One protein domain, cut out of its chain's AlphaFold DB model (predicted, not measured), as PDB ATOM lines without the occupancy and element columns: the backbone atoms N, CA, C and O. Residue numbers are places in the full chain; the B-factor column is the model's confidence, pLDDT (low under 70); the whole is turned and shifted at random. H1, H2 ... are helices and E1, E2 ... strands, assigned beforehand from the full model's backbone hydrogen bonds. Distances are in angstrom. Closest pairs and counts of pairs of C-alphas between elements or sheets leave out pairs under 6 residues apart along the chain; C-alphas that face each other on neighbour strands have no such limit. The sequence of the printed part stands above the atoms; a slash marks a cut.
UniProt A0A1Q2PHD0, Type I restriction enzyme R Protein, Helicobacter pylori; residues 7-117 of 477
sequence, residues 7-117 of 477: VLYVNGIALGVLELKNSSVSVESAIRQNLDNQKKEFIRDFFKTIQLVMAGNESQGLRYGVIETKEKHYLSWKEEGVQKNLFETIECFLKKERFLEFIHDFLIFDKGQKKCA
ATOM      1  N   VAL A   7     158.174 145.814 113.342       97.44
ATOM      2  CA  VAL A   7     157.048 145.696 112.407       97.44
ATOM      3  C   VAL A   7     156.135 146.909 112.546       97.44
ATOM      4  O   VAL A   7     155.708 147.255 113.646       97.44
ATOM      5  N   LEU A   8     155.807 147.532 111.415       97.06
ATOM      6  CA  LEU A   8     154.903 148.675 111.332       97.06
ATOM      7  C   LEU A   8     153.499 148.203 110.954       97.06
ATOM      8  O   LEU A   8     153.300 147.628 109.878       97.06
ATOM      9  N   TYR A   9     152.533 148.475 111.830       97.06
ATOM     10  CA  TYR A   9     151.126 148.143 111.628       97.06
ATOM     11  C   TYR A   9     150.304 149.386 111.302       97.06
ATOM     12  O   TYR A   9     150.408 150.408 111.979       97.06
ATOM     13  N   VAL A  10     149.427 149.268 110.309       97.06
ATOM     14  CA  VAL A  10     148.397 150.265 109.998       97.06
ATOM     15  C   VAL A  10     147.054 149.557 110.050       97.06
ATOM     16  O   VAL A  10     146.834 148.590 109.326       97.06
ATOM     17  N   ASN A  11     146.172 150.001 110.949       95.75
ATOM     18  CA  ASN A  11     144.853 149.395 111.178       95.75
ATOM     19  C   ASN A  11     144.909 147.868 111.404       95.75
ATOM     20  O   ASN A  11     144.061 147.126 110.920       95.75
ATOM     21  N   GLY A  12     145.941 147.390 112.110       95.81
ATOM     22  CA  GLY A  12     146.142 145.964 112.397       95.81
ATOM     23  C   GLY A  12     146.791 145.150 111.269       95.81
ATOM     24  O   GLY A  12     147.081 143.975 111.472       95.81
ATOM     25  N   ILE A  13     147.089 145.754 110.114       97.00
ATOM     26  CA  ILE A  13     147.773 145.096 108.992       97.00
ATOM     27  C   ILE A  13     149.263 145.439 109.038       97.00
ATOM     28  O   ILE A  13     149.628 146.615 109.090       97.00
ATOM     29  N   ALA A  14     150.134 144.430 109.000       97.25
ATOM     30  CA  ALA A  14     151.576 144.642 108.900       97.25
ATOM     31  C   ALA A  14     151.924 145.166 107.499       97.25
ATOM     32  O   ALA A  14     151.697 144.466 106.510       97.25
ATOM     33  N   LEU A  15     152.473 146.380 107.410       97.62
ATOM     34  CA  LEU A  15     152.832 147.022 106.138       97.62
ATOM     35  C   LEU A  15     154.329 147.315 105.997       97.62
ATOM     36  O   LEU A  15     154.805 147.495 104.878       97.62
ATOM     37  N   GLY A  16     155.082 147.347 107.095       97.44
ATOM     38  CA  GLY A  16     156.518 147.614 107.066       97.44
ATOM     39  C   GLY A  16     157.291 146.674 107.976       97.44
ATOM     40  O   GLY A  16     156.816 146.334 109.056       97.44
ATOM     41  N   VAL A  17     158.489 146.286 107.550       97.69
ATOM     42  CA  VAL A  17     159.470 145.581 108.387       97.69
ATOM     43  C   VAL A  17     160.768 146.371 108.394       97.69
ATOM     44  O   VAL A  17     161.205 146.820 107.337       97.69
ATOM     45  N   LEU A  18     161.386 146.513 109.564       97.44
ATOM     46  CA  LEU A  18     162.709 147.101 109.739       97.44
ATOM     47  C   LEU A  18     163.604 146.128 110.514       97.44
ATOM     48  O   LEU A  18     163.320 145.798 111.663       97.44
ATOM     49  N   GLU A  19     164.679 145.684 109.867       97.31
ATOM     50  CA  GLU A  19     165.744 144.866 110.459       97.31
ATOM     51  C   GLU A  19     166.915 145.764 110.865       97.31
ATOM     52  O   GLU A  19     167.375 146.592 110.068       97.31
ATOM     53  N   LEU A  20     167.422 145.590 112.082       95.88
ATOM     54  CA  LEU A  20     168.469 146.430 112.649       95.88
ATOM     55  C   LEU A  20     169.746 145.639 112.929       95.88
ATOM     56  O   LEU A  20     169.748 144.436 113.212       95.88
ATOM     57  N   LYS A  21     170.880 146.334 112.839       95.75
ATOM     58  CA  LYS A  21     172.189 145.806 113.231       95.75
ATOM     59  C   LYS A  21     172.963 146.819 114.057       95.75
ATOM     60  O   LYS A  21     172.764 148.026 113.936       95.75
ATOM     61  N   ASN A  22     173.888 146.301 114.861       94.00
ATOM     62  CA  ASN A  22     174.893 147.117 115.533       94.00
ATOM     63  C   ASN A  22     175.691 147.928 114.506       94.00
ATOM     64  O   ASN A  22     175.943 147.454 113.399       94.00
ATOM     65  N   SER A  23     176.167 149.108 114.901       92.25
ATOM     66  CA  SER A  23     176.903 150.038 114.030       92.25
ATOM     67  C   SER A  23     178.183 149.448 113.421       92.25
ATOM     68  O   SER A  23     178.651 149.938 112.395       92.25
ATOM     69  N   SER A  24     178.744 148.405 114.045       92.31
ATOM     70  CA  SER A  24     179.925 147.670 113.577       92.31
ATOM     71  C   SER A  24     179.626 146.598 112.523       92.31
ATOM     72  O   SER A  24     180.549 146.087 111.893       92.31
ATOM     73  N   VAL A  25     178.357 146.231 112.328       94.12
ATOM     74  CA  VAL A  25     177.926 145.204 111.376       94.12
ATOM     75  C   VAL A  25     177.309 145.885 110.170       94.12
ATOM     76  O   VAL A  25     176.455 146.752 110.327       94.12
ATOM     77  N   SER A  26     177.699 145.471 108.965       94.25
ATOM     78  CA  SER A  26     177.215 146.126 107.752       94.25
ATOM     79  C   SER A  26     175.705 145.922 107.533       94.25
ATOM     80  O   SER A  26     175.152 144.851 107.813       94.25
ATOM     81  N   VAL A  27     175.034 146.954 107.015       94.56
ATOM     82  CA  VAL A  27     173.587 146.970 106.739       94.56
ATOM     83  C   VAL A  27     173.180 145.892 105.729       94.56
ATOM     84  O   VAL A  27     172.069 145.371 105.779       94.56
ATOM     85  N   GLU A  28     174.100 145.471 104.861       95.44
ATOM     86  CA  GLU A  28     173.920 144.355 103.933       95.44
ATOM     87  C   GLU A  28     173.583 143.043 104.664       95.44
ATOM     88  O   GLU A  28     172.811 142.234 104.153       95.44
ATOM     89  N   SER A  29     174.066 142.851 105.897       95.75
ATOM     90  CA  SER A  29     173.673 141.713 106.740       95.75
ATOM     91  C   SER A  29     172.179 141.746 107.099       95.75
ATOM     92  O   SER A  29     171.490 140.730 106.992       95.75
ATOM     93  N   ALA A  30     171.644 142.923 107.447       95.94
ATOM     94  CA  ALA A  30     170.210 143.114 107.690       95.94
ATOM     95  C   ALA A  30     169.379 142.912 106.413       95.94
ATOM     96  O   ALA A  30     168.304 142.315 106.444       95.94
ATOM     97  N   ILE A  31     169.897 143.358 105.266       96.88
ATOM     98  CA  ILE A  31     169.259 143.148 103.961       96.88
ATOM     99  C   ILE A  31     169.171 141.653 103.623       96.88
ATOM    100  O   ILE A  31     168.107 141.165 103.239       96.88
ATOM    101  N   ARG A  32     170.256 140.892 103.813       96.50
ATOM    102  CA  ARG A  32     170.249 139.432 103.608       96.50
ATOM    103  C   ARG A  32     169.291 138.730 104.560       96.50
ATOM    104  O   ARG A  32     168.599 137.809 104.140       96.50
ATOM    105  N   GLN A  33     169.191 139.195 105.806       95.38
ATOM    106  CA  GLN A  33     168.209 138.682 106.759       95.38
ATOM    107  C   GLN A  33     166.768 138.919 106.282       95.38
ATOM    108  O   GLN A  33     165.977 137.976 106.291       95.38
ATOM    109  N   ASN A  34     166.447 140.119 105.788       96.06
ATOM    110  CA  ASN A  34     165.156 140.407 105.153       96.06
ATOM    111  C   ASN A  34     164.862 139.460 103.981       96.06
ATOM    112  O   ASN A  34     163.746 138.956 103.856       96.06
ATOM    113  N   LEU A  35     165.846 139.216 103.112       95.56
ATOM    114  CA  LEU A  35     165.706 138.321 101.960       95.56
ATOM    115  C   LEU A  35     165.508 136.862 102.376       95.56
ATOM    116  O   LEU A  35     164.654 136.174 101.824       95.56
ATOM    117  N   ASP A  36     166.259 136.395 103.371       95.81
ATOM    118  CA  ASP A  36     166.073 135.061 103.933       95.81
ATOM    119  C   ASP A  36     164.680 134.910 104.537       95.81
ATOM    120  O   ASP A  36     164.012 133.922 104.264       95.81
ATOM    121  N   ASN A  37     164.202 135.895 105.303       95.50
ATOM    122  CA  ASN A  37     162.887 135.843 105.944       95.50
ATOM    123  C   ASN A  37     161.734 135.624 104.944       95.50
ATOM    124  O   ASN A  37     160.699 135.072 105.321       95.50
ATOM    125  N   GLN A  38     161.936 135.986 103.675       95.19
ATOM    126  CA  GLN A  38     160.979 135.829 102.580       95.19
ATOM    127  C   GLN A  38     161.034 134.454 101.884       95.19
ATOM    128  O   GLN A  38     160.183 134.165 101.041       95.19
ATOM    129  N   LYS A  39     161.989 133.575 102.215       94.69
ATOM    130  CA  LYS A  39     162.063 132.226 101.624       94.69
ATOM    131  C   LYS A  39     161.078 131.260 102.287       94.69
ATOM    132  O   LYS A  39     160.652 131.454 103.427       94.69
ATOM    133  N   LYS A  40     160.722 130.194 101.558       93.50
ATOM    134  CA  LYS A  40     159.728 129.182 101.968       93.50
ATOM    135  C   LYS A  40     160.063 128.525 103.305       93.50
ATOM    136  O   LYS A  40     159.155 128.199 104.056       93.50
ATOM    137  N   GLU A  41     161.349 128.353 103.581       93.94
ATOM    138  CA  GLU A  41     161.893 127.700 104.771       93.94
ATOM    139  C   GLU A  41     161.782 128.577 106.031       93.94
ATOM    140  O   GLU A  41     161.977 128.088 107.144       93.94
ATOM    141  N   PHE A  42     161.486 129.871 105.868       94.00
ATOM    142  CA  PHE A  42     161.378 130.838 106.956       94.00
ATOM    143  C   PHE A  42     159.936 131.345 107.107       94.00
ATOM    144  O   PHE A  42     159.007 130.554 107.229       94.00
ATOM    145  N   ILE A  43     159.729 132.662 107.170       94.75
ATOM    146  CA  ILE A  43     158.448 133.286 107.529       94.75
ATOM    147  C   ILE A  43     157.791 133.967 106.326       94.75
ATOM    148  O   ILE A  43     157.119 134.983 106.477       94.75
ATOM    149  N   ARG A  44     157.950 133.405 105.122       95.12
ATOM    150  CA  ARG A  44     157.426 133.973 103.867       95.12
ATOM    151  C   ARG A  44     155.962 134.398 103.944       95.12
ATOM    152  O   ARG A  44     155.603 135.439 103.405       95.12
ATOM    153  N   ASP A  45     155.116 133.617 104.615       94.56
ATOM    154  CA  ASP A  45     153.687 133.924 104.716       94.56
ATOM    155  C   ASP A  45     153.399 135.232 105.469       94.56
ATOM    156  O   ASP A  45     152.402 135.886 105.173       94.56
ATOM    157  N   PHE A  46     154.293 135.658 106.366       94.81
ATOM    158  CA  PHE A  46     154.209 136.951 107.047       94.81
ATOM    159  C   PHE A  46     154.431 138.133 106.088       94.81
ATOM    160  O   PHE A  46     153.875 139.208 106.284       94.81
ATOM    161  N   PHE A  47     155.191 137.937 105.006       95.75
ATOM    162  CA  PHE A  47     155.532 138.998 104.054       95.75
ATOM    163  C   PHE A  47     154.431 139.295 103.024       95.75
ATOM    164  O   PHE A  47     154.580 140.217 102.227       95.75
ATOM    165  N   LYS A  48     153.301 138.573 103.055       94.31
ATOM    166  CA  LYS A  48     152.186 138.746 102.102       94.31
ATOM    167  C   LYS A  48     151.589 140.156 102.106       94.31
ATOM    168  O   LYS A  48     151.202 140.649 101.053       94.31
ATOM    169  N   THR A  49     151.501 140.794 103.273       95.81
ATOM    170  CA  THR A  49     150.925 142.143 103.420       95.81
ATOM    171  C   THR A  49     151.980 143.244 103.427       95.81
ATOM    172  O   THR A  49     151.632 144.422 103.332       95.81
ATOM    173  N   ILE A  50     153.264 142.883 103.517       97.25
ATOM    174  CA  ILE A  50     154.355 143.840 103.661       97.25
ATOM    175  C   ILE A  50     154.504 144.667 102.383       97.25
ATOM    176  O   ILE A  50     154.609 144.169 101.259       97.25
ATOM    177  N   GLN A  51     154.503 145.981 102.569       96.75
ATOM    178  CA  GLN A  51     154.646 146.961 101.505       96.75
ATOM    179  C   GLN A  51     156.096 147.405 101.365       96.75
ATOM    180  O   GLN A  51     156.610 147.425 100.247       96.75
ATOM    181  N   LEU A  52     156.755 147.661 102.497       97.31
ATOM    182  CA  LEU A  52     158.141 148.109 102.572       97.31
ATOM    183  C   LEU A  52     158.983 147.181 103.445       97.31
ATOM    184  O   LEU A  52     158.596 146.814 104.554       97.31
ATOM    185  N   VAL A  53     160.171 146.850 102.951       97.69
ATOM    186  CA  VAL A  53     161.216 146.162 103.711       97.69
ATOM    187  C   VAL A  53     162.371 147.124 103.921       97.69
ATOM    188  O   VAL A  53     162.818 147.792 102.990       97.69
ATOM    189  N   MET A  54     162.847 147.214 105.153       97.81
ATOM    190  CA  MET A  54     163.864 148.169 105.560       97.81
ATOM    191  C   MET A  54     164.955 147.482 106.363       97.81
ATOM    192  O   MET A  54     164.734 146.480 107.043       97.81
ATOM    193  N   ALA A  55     166.154 148.025 106.251       97.25
ATOM    194  CA  ALA A  55     167.352 147.536 106.901       97.25
ATOM    195  C   ALA A  55     168.173 148.741 107.349       97.25
ATOM    196  O   ALA A  55     168.346 149.674 106.567       97.25
ATOM    197  N   GLY A  56     168.681 148.744 108.577       95.81
ATOM    198  CA  GLY A  56     169.418 149.898 109.075       95.81
ATOM    199  C   GLY A  56     170.446 149.585 110.149       95.81
ATOM    200  O   GLY A  56     170.353 148.598 110.875       95.81
ATOM    201  N   ASN A  57     171.438 150.460 110.240       94.38
ATOM    202  CA  ASN A  57     172.351 150.587 111.370       94.38
ATOM    203  C   ASN A  57     172.738 152.068 111.511       94.38
ATOM    204  O   ASN A  57     172.533 152.857 110.587       94.38
ATOM    205  N   GLU A  58     173.315 152.452 112.646       91.25
ATOM    206  CA  GLU A  58     173.635 153.862 112.903       91.25
ATOM    207  C   GLU A  58     174.658 154.439 111.908       91.25
ATOM    208  O   GLU A  58     174.549 155.589 111.498       91.25
ATOM    209  N   SER A  59     175.635 153.633 111.479       87.75
ATOM    210  CA  SER A  59     176.779 154.084 110.673       87.75
ATOM    211  C   SER A  59     176.488 154.247 109.178       87.75
ATOM    212  O   SER A  59     177.137 155.053 108.514       87.75
ATOM    213  N   GLN A  60     175.546 153.482 108.619       89.00
ATOM    214  CA  GLN A  60     175.197 153.506 107.192       89.00
ATOM    215  C   GLN A  60     173.765 154.003 106.936       89.00
ATOM    216  O   GLN A  60     173.373 154.140 105.769       89.00
ATOM    217  N   GLY A  61     173.009 154.285 108.002       91.44
ATOM    218  CA  GLY A  61     171.650 154.805 107.961       91.44
ATOM    219  C   GLY A  61     170.619 153.765 107.528       91.44
ATOM    220  O   GLY A  61     170.823 152.554 107.639       91.44
ATOM    221  N   LEU A  62     169.484 154.251 107.022       94.25
ATOM    222  CA  LEU A  62     168.379 153.415 106.559       94.25
ATOM    223  C   LEU A  62     168.533 153.033 105.080       94.25
ATOM    224  O   LEU A  62     168.830 153.857 104.206       94.25
ATOM    225  N   ARG A  63     168.238 151.770 104.793       95.56
ATOM    226  CA  ARG A  63     168.020 151.223 103.458       95.56
ATOM    227  C   ARG A  63     166.591 150.717 103.347       95.56
ATOM    228  O   ARG A  63     166.084 150.114 104.289       95.56
ATOM    229  N   TYR A  64     165.958 150.917 102.198       96.75
ATOM    230  CA  TYR A  64     164.590 150.468 101.953       96.75
ATOM    231  C   TYR A  64     164.433 149.819 100.580       96.75
ATOM    232  O   TYR A  64     165.211 150.045  99.654       96.75
ATOM    233  N   GLY A  65     163.397 149.009 100.459       97.06
ATOM    234  CA  GLY A  65     162.945 148.407  99.220       97.06
ATOM    235  C   GLY A  65     161.539 147.854  99.398       97.06
ATOM    236  O   GLY A  65     160.874 148.083 100.410       97.06
ATOM    237  N   VAL A  66     161.097 147.089  98.412       97.31
ATOM    238  CA  VAL A  66     159.867 146.292  98.490       97.31
ATOM    239  C   VAL A  66     160.219 144.815  98.638       97.31
ATOM    240  O   VAL A  66     161.389 144.436  98.518       97.31
ATOM    241  N   ILE A  67     159.225 143.969  98.900       95.50
ATOM    242  CA  ILE A  67     159.426 142.516  98.932       95.50
ATOM    243  C   ILE A  67     160.175 142.031  97.677       95.50
ATOM    244  O   ILE A  67     160.013 142.585  96.592       95.50
ATOM    245  N   GLU A  68     161.043 141.040  97.855       93.94
ATOM    246  CA  GLU A  68     161.899 140.429  96.829       93.94
ATOM    247  C   GLU A  68     162.948 141.361  96.180       93.94
ATOM    248  O   GLU A  68     163.661 140.954  95.259       93.94
ATOM    249  N   THR A  69     163.128 142.590  96.684       94.94
ATOM    250  CA  THR A  69     164.193 143.494  96.212       94.94
ATOM    251  C   THR A  69     165.566 142.888  96.498       94.94
ATOM    252  O   THR A  69     165.934 142.691  97.651       94.94
ATOM    253  N   LYS A  70     166.365 142.610  95.460       94.12
ATOM    254  CA  LYS A  70     167.734 142.081  95.622       94.12
ATOM    255  C   LYS A  70     168.626 143.072  96.383       94.12
ATOM    256  O   LYS A  70     168.464 144.281  96.243       94.12
ATOM    257  N   GLU A  71     169.642 142.562  97.083       93.88
ATOM    258  CA  GLU A  71     170.566 143.352  97.920       93.88
ATOM    259  C   GLU A  71     171.124 144.597  97.211       93.88
ATOM    260  O   GLU A  71     171.040 145.701  97.742       93.88
ATOM    261  N   LYS A  72     171.586 144.448  95.960       90.69
ATOM    262  CA  LYS A  72     172.146 145.548  95.151       90.69
ATOM    263  C   LYS A  72     171.154 146.665  94.788       90.69
ATOM    264  O   LYS A  72     171.573 147.693  94.268       90.69
ATOM    265  N   HIS A  73     169.855 146.453  94.998       91.38
ATOM    266  CA  HIS A  73     168.784 147.377  94.615       91.38
ATOM    267  C   HIS A  73     168.087 148.036  95.807       91.38
ATOM    268  O   HIS A  73     167.163 148.821  95.597       91.38
ATOM    269  N   TYR A  74     168.532 147.762  97.037       94.56
ATOM    270  CA  TYR A  74     168.083 148.524  98.196       94.56
ATOM    271  C   TYR A  74     168.488 149.992  98.058       94.56
ATOM    272  O   TYR A  74     169.633 150.336  97.754       94.56
ATOM    273  N   LEU A  75     167.525 150.866  98.305       93.56
ATOM    274  CA  LEU A  75     167.637 152.302  98.134       93.56
ATOM    275  C   LEU A  75     168.050 152.959  99.451       93.56
ATOM    276  O   LEU A  75     167.731 152.464 100.528       93.56
ATOM    277  N   SER A  76     168.759 154.083  99.370       92.19
ATOM    278  CA  SER A  76     168.931 154.993 100.508       92.19
ATOM    279  C   SER A  76     167.918 156.122 100.426       92.19
ATOM    280  O   SER A  76     167.629 156.620  99.337       92.19
ATOM    281  N   TRP A  77     167.412 156.547 101.581       92.19
ATOM    282  CA  TRP A  77     166.688 157.808 101.680       92.19
ATOM    283  C   TRP A  77     167.689 158.953 101.845       92.19
ATOM    284  O   TRP A  77     168.691 158.808 102.547       92.19
ATOM    285  N   LYS A  78     167.441 160.066 101.159       90.62
ATOM    286  CA  LYS A  78     168.257 161.276 101.225       90.62
ATOM    287  C   LYS A  78     167.327 162.473 101.123       90.62
ATOM    288  O   LYS A  78     166.493 162.525 100.225       90.62
ATOM    289  N   GLU A  79     167.488 163.418 102.031       90.06
ATOM    290  CA  GLU A  79     166.671 164.622 102.124       90.06
ATOM    291  C   GLU A  79     167.569 165.788 102.539       90.06
ATOM    292  O   GLU A  79     168.557 165.605 103.250       90.06
ATOM    293  N   GLU A  80     167.281 166.976 102.020       86.19
ATOM    294  CA  GLU A  80     168.075 168.166 102.309       86.19
ATOM    295  C   GLU A  80     167.934 168.547 103.788       86.19
ATOM    296  O   GLU A  80     166.829 168.592 104.319       86.19
ATOM    297  N   GLY A  81     169.062 168.790 104.462       85.00
ATOM    298  CA  GLY A  81     169.087 169.098 105.895       85.00
ATOM    299  C   GLY A  81     168.994 167.888 106.832       85.00
ATOM    300  O   GLY A  81     169.062 168.083 108.039       85.00
ATOM    301  N   VAL A  82     168.895 166.661 106.304       85.62
ATOM    302  CA  VAL A  82     168.826 165.420 107.097       85.62
ATOM    303  C   VAL A  82     170.161 164.681 107.024       85.62
ATOM    304  O   VAL A  82     170.670 164.404 105.931       85.62
ATOM    305  N   GLN A  83     170.751 164.348 108.173       83.06
ATOM    306  CA  GLN A  83     171.985 163.570 108.210       83.06
ATOM    307  C   GLN A  83     171.726 162.111 107.837       83.06
ATOM    308  O   GLN A  83     170.673 161.532 108.095       83.06
ATOM    309  N   LYS A  84     172.745 161.463 107.267       79.62
ATOM    310  CA  LYS A  84     172.676 160.058 106.847       79.62
ATOM    311  C   LYS A  84     172.887 159.076 108.013       79.62
ATOM    312  O   LYS A  84     173.565 158.066 107.845       79.62
ATOM    313  N   ASN A  85     172.338 159.385 109.185       88.25
ATOM    314  CA  ASN A  85     172.277 158.472 110.325       88.25
ATOM    315  C   ASN A  85     170.906 157.778 110.375       88.25
ATOM    316  O   ASN A  85     169.970 158.147 109.657       88.25
ATOM    317  N   LEU A  86     170.799 156.710 111.164       90.88
ATOM    318  CA  LEU A  86     169.590 155.890 111.193       90.88
ATOM    319  C   LEU A  86     168.398 156.653 111.767       90.88
ATOM    320  O   LEU A  86     167.312 156.601 111.190       90.88
ATOM    321  N   PHE A  87     168.608 157.334 112.893       90.56
ATOM    322  CA  PHE A  87     167.537 157.954 113.661       90.56
ATOM    323  C   PHE A  87     166.849 159.078 112.881       90.56
ATOM    324  O   PHE A  87     165.639 159.009 112.675       90.56
ATOM    325  N   GLU A  88     167.614 160.040 112.357       89.81
ATOM    326  CA  GLU A  88     167.062 161.150 111.571       89.81
ATOM    327  C   GLU A  88     166.381 160.644 110.295       89.81
ATOM    328  O   GLU A  88     165.298 161.098 109.926       89.81
ATOM    329  N   THR A  89     166.963 159.633 109.639       90.81
ATOM    330  CA  THR A  89     166.351 159.062 108.433       90.81
ATOM    331  C   THR A  89     165.015 158.383 108.744       90.81
ATOM    332  O   THR A  89     164.068 158.523 107.972       90.81
ATOM    333  N   ILE A  90     164.918 157.651 109.859       92.25
ATOM    334  CA  ILE A  90     163.664 157.041 110.315       92.25
ATOM    335  C   ILE A  90     162.643 158.122 110.665       92.25
ATOM    336  O   ILE A  90     161.507 158.037 110.204       92.25
ATOM    337  N   GLU A  91     163.035 159.135 111.435       91.25
ATOM    338  CA  GLU A  91     162.146 160.219 111.856       91.25
ATOM    339  C   GLU A  91     161.541 160.949 110.650       91.25
ATOM    340  O   GLU A  91     160.336 161.208 110.611       91.25
ATOM    341  N   CYS A  92     162.346 161.204 109.616       91.38
ATOM    342  CA  CYS A  92     161.875 161.843 108.395       91.38
ATOM    343  C   CYS A  92     161.074 160.895 107.492       91.38
ATOM    344  O   CYS A  92     160.003 161.271 107.014       91.38
ATOM    345  N   PHE A  93     161.572 159.691 107.194       93.50
ATOM    346  CA  PHE A  93     160.950 158.789 106.215       93.50
ATOM    347  C   PHE A  93     159.701 158.085 106.761       93.50
ATOM    348  O   PHE A  93     158.705 157.962 106.051       93.50
ATOM    349  N   LEU A  94     159.734 157.661 108.028       94.56
ATOM    350  CA  LEU A  94     158.651 156.928 108.691       94.56
ATOM    351  C   LEU A  94     157.702 157.827 109.488       94.56
ATOM    352  O   LEU A  94     156.863 157.323 110.239       94.56
ATOM    353  N   LYS A  95     157.766 159.149 109.287       95.25
ATOM    354  CA  LYS A  95     156.709 160.051 109.743       95.25
ATOM    355  C   LYS A  95     155.361 159.548 109.224       95.25
ATOM    356  O   LYS A  95     155.233 159.235 108.042       95.25
ATOM    357  N   LYS A  96     154.360 159.477 110.106       95.19
ATOM    358  CA  LYS A  96     153.063 158.829 109.847       95.19
ATOM    359  C   LYS A  96     152.459 159.217 108.496       95.19
ATOM    360  O   LYS A  96     152.086 158.338 107.727       95.19
ATOM    361  N   GLU A  97     152.380 160.512 108.201       96.06
ATOM    362  CA  GLU A  97     151.778 161.012 106.963       96.06
ATOM    363  C   GLU A  97     152.577 160.564 105.734       96.06
ATOM    364  O   GLU A  97     151.998 160.077 104.765       96.06
ATOM    365  N   ARG A  98     153.911 160.651 105.803       95.31
ATOM    366  CA  ARG A  98     154.810 160.270 104.708       95.31
ATOM    367  C   ARG A  98     154.818 158.767 104.467       95.31
ATOM    368  O   ARG A  98     154.807 158.346 103.321       95.31
ATOM    369  N   PHE A  99     154.807 157.951 105.517       96.75
ATOM    370  CA  PHE A  99     154.764 156.496 105.377       96.75
ATOM    371  C   PHE A  99     153.485 156.035 104.663       96.75
ATOM    372  O   PHE A  99     153.544 155.196 103.763       96.75
ATOM    373  N   LEU A 100     152.336 156.608 105.040       96.81
ATOM    374  CA  LEU A 100     151.053 156.309 104.402       96.81
ATOM    375  C   LEU A 100     151.019 156.796 102.949       96.81
ATOM    376  O   LEU A 100     150.633 156.027 102.071       96.81
ATOM    377  N   GLU A 101     151.476 158.026 102.694       96.50
ATOM    378  CA  GLU A 101     151.593 158.577 101.339       96.50
ATOM    379  C   GLU A 101     152.516 157.711 100.471       96.50
ATOM    380  O   GLU A 101     152.157 157.342  99.359       96.50
ATOM    381  N   PHE A 102     153.679 157.309 100.984       97.31
ATOM    382  CA  PHE A 102     154.645 156.517 100.230       97.31
ATOM    383  C   PHE A 102     154.090 155.146  99.830       97.31
ATOM    384  O   PHE A 102     154.272 154.707  98.696       97.31
ATOM    385  N   ILE A 103     153.393 154.467 100.745       95.81
ATOM    386  CA  ILE A 103     152.773 153.170 100.452       95.81
ATOM    387  C   ILE A 103     151.630 153.305  99.444       95.81
ATOM    388  O   ILE A 103     151.473 152.427  98.598       95.81
ATOM    389  N   HIS A 104     150.833 154.367  99.548       94.38
ATOM    390  CA  HIS A 104     149.657 154.560  98.708       94.38
ATOM    391  C   HIS A 104     150.013 155.076  97.304       94.38
ATOM    392  O   HIS A 104     149.557 154.511  96.316       94.38
ATOM    393  N   ASP A 105     150.858 156.107  97.211       95.75
ATOM    394  CA  ASP A 105     151.098 156.861  95.973       95.75
ATOM    395  C   ASP A 105     152.416 156.503  95.271       95.75
ATOM    396  O   ASP A 105     152.583 156.780  94.084       95.75
ATOM    397  N   PHE A 106     153.376 155.897  95.981       97.19
ATOM    398  CA  PHE A 106     154.739 155.684  95.475       97.19
ATOM    399  C   PHE A 106     155.126 154.206  95.342       97.19
ATOM    400  O   PHE A 106     156.308 153.879  95.179       97.19
ATOM    401  N   LEU A 107     154.135 153.309  95.330       95.94
ATOM    402  CA  LEU A 107     154.282 151.888  95.018       95.94
ATOM    403  C   LEU A 107     153.510 151.530  93.747       95.94
ATOM    404  O   LEU A 107     152.354 151.898  93.585       95.94
ATOM    405  N   ILE A 108     154.139 150.767  92.855       94.38
ATOM    406  CA  ILE A 108     153.516 150.277  91.615       94.38
ATOM    407  C   ILE A 108     153.858 148.807  91.381       94.38
ATOM    408  O   ILE A 108     154.838 148.292  91.925       94.38
ATOM    409  N   PHE A 109     153.084 148.144  90.525       93.12
ATOM    410  CA  PHE A 109     153.393 146.812  90.008       93.12
ATOM    411  C   PHE A 109     153.675 146.907  88.513       93.12
ATOM    412  O   PHE A 109     152.754 147.059  87.726       93.12
ATOM    413  N   ASP A 110     154.941 146.810  88.123       90.88
ATOM    414  CA  ASP A 110     155.357 146.785  86.720       90.88
ATOM    415  C   ASP A 110     155.534 145.331  86.277       90.88
ATOM    416  O   ASP A 110     156.471 144.648  86.701       90.88
ATOM    417  N   LYS A 111     154.597 144.836  85.461       91.31
ATOM    418  CA  LYS A 111     154.549 143.452  84.954       91.31
ATOM    419  C   LYS A 111     154.601 142.423  86.085       91.31
ATOM    420  O   LYS A 111     155.335 141.439  86.026       91.31
ATOM    421  N   GLY A 112     153.843 142.692  87.147       89.56
ATOM    422  CA  GLY A 112     153.781 141.861  88.350       89.56
ATOM    423  C   GLY A 112     154.951 142.048  89.321       89.56
ATOM    424  O   GLY A 112     154.869 141.563  90.446       89.56
ATOM    425  N   GLN A 113     156.007 142.783  88.953       91.31
ATOM    426  CA  GLN A 113     157.085 143.126  89.879       91.31
ATOM    427  C   GLN A 113     156.751 144.411  90.626       91.31
ATOM    428  O   GLN A 113     156.572 145.475  90.028       91.31
ATOM    429  N   LYS A 114     156.708 144.320  91.951       94.38
ATOM    430  CA  LYS A 114     156.512 145.483  92.807       94.38
ATOM    431  C   LYS A 114     157.727 146.408  92.731       94.38
ATOM    432  O   LYS A 114     158.866 145.944  92.746       94.38
ATOM    433  N   LYS A 115     157.496 147.716  92.676       95.06
ATOM    434  CA  LYS A 115     158.531 148.757  92.689       95.06
ATOM    435  C   LYS A 115     158.103 149.898  93.601       95.06
ATOM    436  O   LYS A 115     156.913 150.171  93.733       95.06
ATOM    437  N   CYS A 116     159.082 150.563  94.201       96.56
ATOM    438  CA  CYS A 116     158.887 151.791  94.964       96.56
ATOM    439  C   CYS A 116     159.647 152.952  94.320       96.56
ATOM    440  O   CYS A 116     160.629 152.733  93.601       96.56
ATOM    441  N   ALA A 117     159.191 154.174  94.577       97.12
ATOM    442  CA  ALA A 117     159.894 155.371  94.146       97.12
ATOM    443  C   ALA A 117     161.214 155.553  94.898       97.12
ATOM    444  O   ALA A 117     161.342 155.233  96.078       97.12
TER     445      ALA A 117
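AT A GLANCE: This is residues 7 to 117 of the 477 residues of the protein "Type I restriction enzyme R Protein" of Helicobacter pylori (UniProt A0A1Q2PHD0). A strongly twisted sheet of four strands, E1 to E4, forms the middle of the domain, with H1 packed along one face and H3 and H4 on the other: three layers, with helices on both faces of a sheet. A small separate hairpin, E5 and E6, lies near the end of E4, and a long loop, residues 66 to 85, leads from E4 round to H3. The printed part has 111 residues with four named helices and six named strands, in the order E1 E2 H1 H2 E3 E4 H3 H4 E5 E6; the class is mixed, helices and strands. The larger sheet has the order E1, E2, E3, E4 and is mixed, with E2 and E3 parallel and the other two pairs antiparallel, while E5 and E6 are antiparallel. The whole is compact and rounded, with a radius of gyration of the C-alphas of 13.5 A and spans of 35 by 30 by 28 A.

HOW THE PARTS SIT: In the larger sheet the inner strands E2, residues 13 to 20, and E3, residues 52 to 57, are parallel at 23 degrees, with N 54 and O 17 2.8 A apart, within hydrogen-bond range. The edge strand E1, residues 7 to 10, makes an antiparallel hairpin with E2, where N 8 and O 16 are 2.8 A apart. The other edge strand, E4, residues 61 to 65, makes an antiparallel hairpin with E3, where N 63 and O 55 are 2.7 A apart. From edge to edge the strands' lines turn by 60 degrees. H1, residues 27 to 37, is on the sheet at a height of 8.3 A, over E2 and E3, and runs along the strands, at 23 degrees to E2 on the local plane; its closest C-alphas to E3 are those of Ala 30 and Ala 55, 5.3 A. E2, H1, H2 and E3 form a strand-helix-strand unit, two parallel neighbour strands with helices between them, and its crossover is right-handed. Here H2, residues 44 to 48, only grazes the sheet with residues 46 to 48. On the opposite face from H1, H3, residues 86 to 93, lies over E4 at a height of 8.2 A, slantwise to the strands at 34 degrees to E4 on the local plane; the closest C-alphas are those of Gly 61 and Leu 86, 4.0 A. H4, residues 96 to 105, is also on the sheet, and is close to but not clearly touching H3, at a steep tilt of 62 degrees, the same way; the closest C-alphas are those of Phe 93 and Phe 99, 6.7 A. E5, residues 107 to 110, and E6, residues 113 to 116, form a hairpin, with N 110 and O 113 2.8 A apart; the closest C-alphas of E4 and E6 are those of Gly 65 and Cys 116, 6.8 A. Every O i to N i+4 pair is within hydrogen-bond range in H1, H3 and H4; in H2 the count is 0 of 1, with 1 of 2 for O i to N i+3.

IN THESE COORDINATES: E1 begins at C-alpha 7, (157.048, 145.696, 112.407). E2 is the longest strand by residues, 21.1 A from first to last C-alpha, and E3 measures 16.9 A. H1 measures 15.5 A from C-alpha 27 at (173.587, 146.970, 106.739), and H4 14.1 A. E6 ends at C-alpha 116, (158.887, 151.791, 94.964).

THE WHOLE: The two C-alphas farthest apart are those of Glu 41 and Gly 81, 42.0 A. The printed part has no cut. The link from E4 to H3, 20 residues, is long; within it residues 75 to 76 pair antiparallel with residues 63 to 64 of E4. The mean pLDDT of the printed part is 94.1, and no printed residue is under 70.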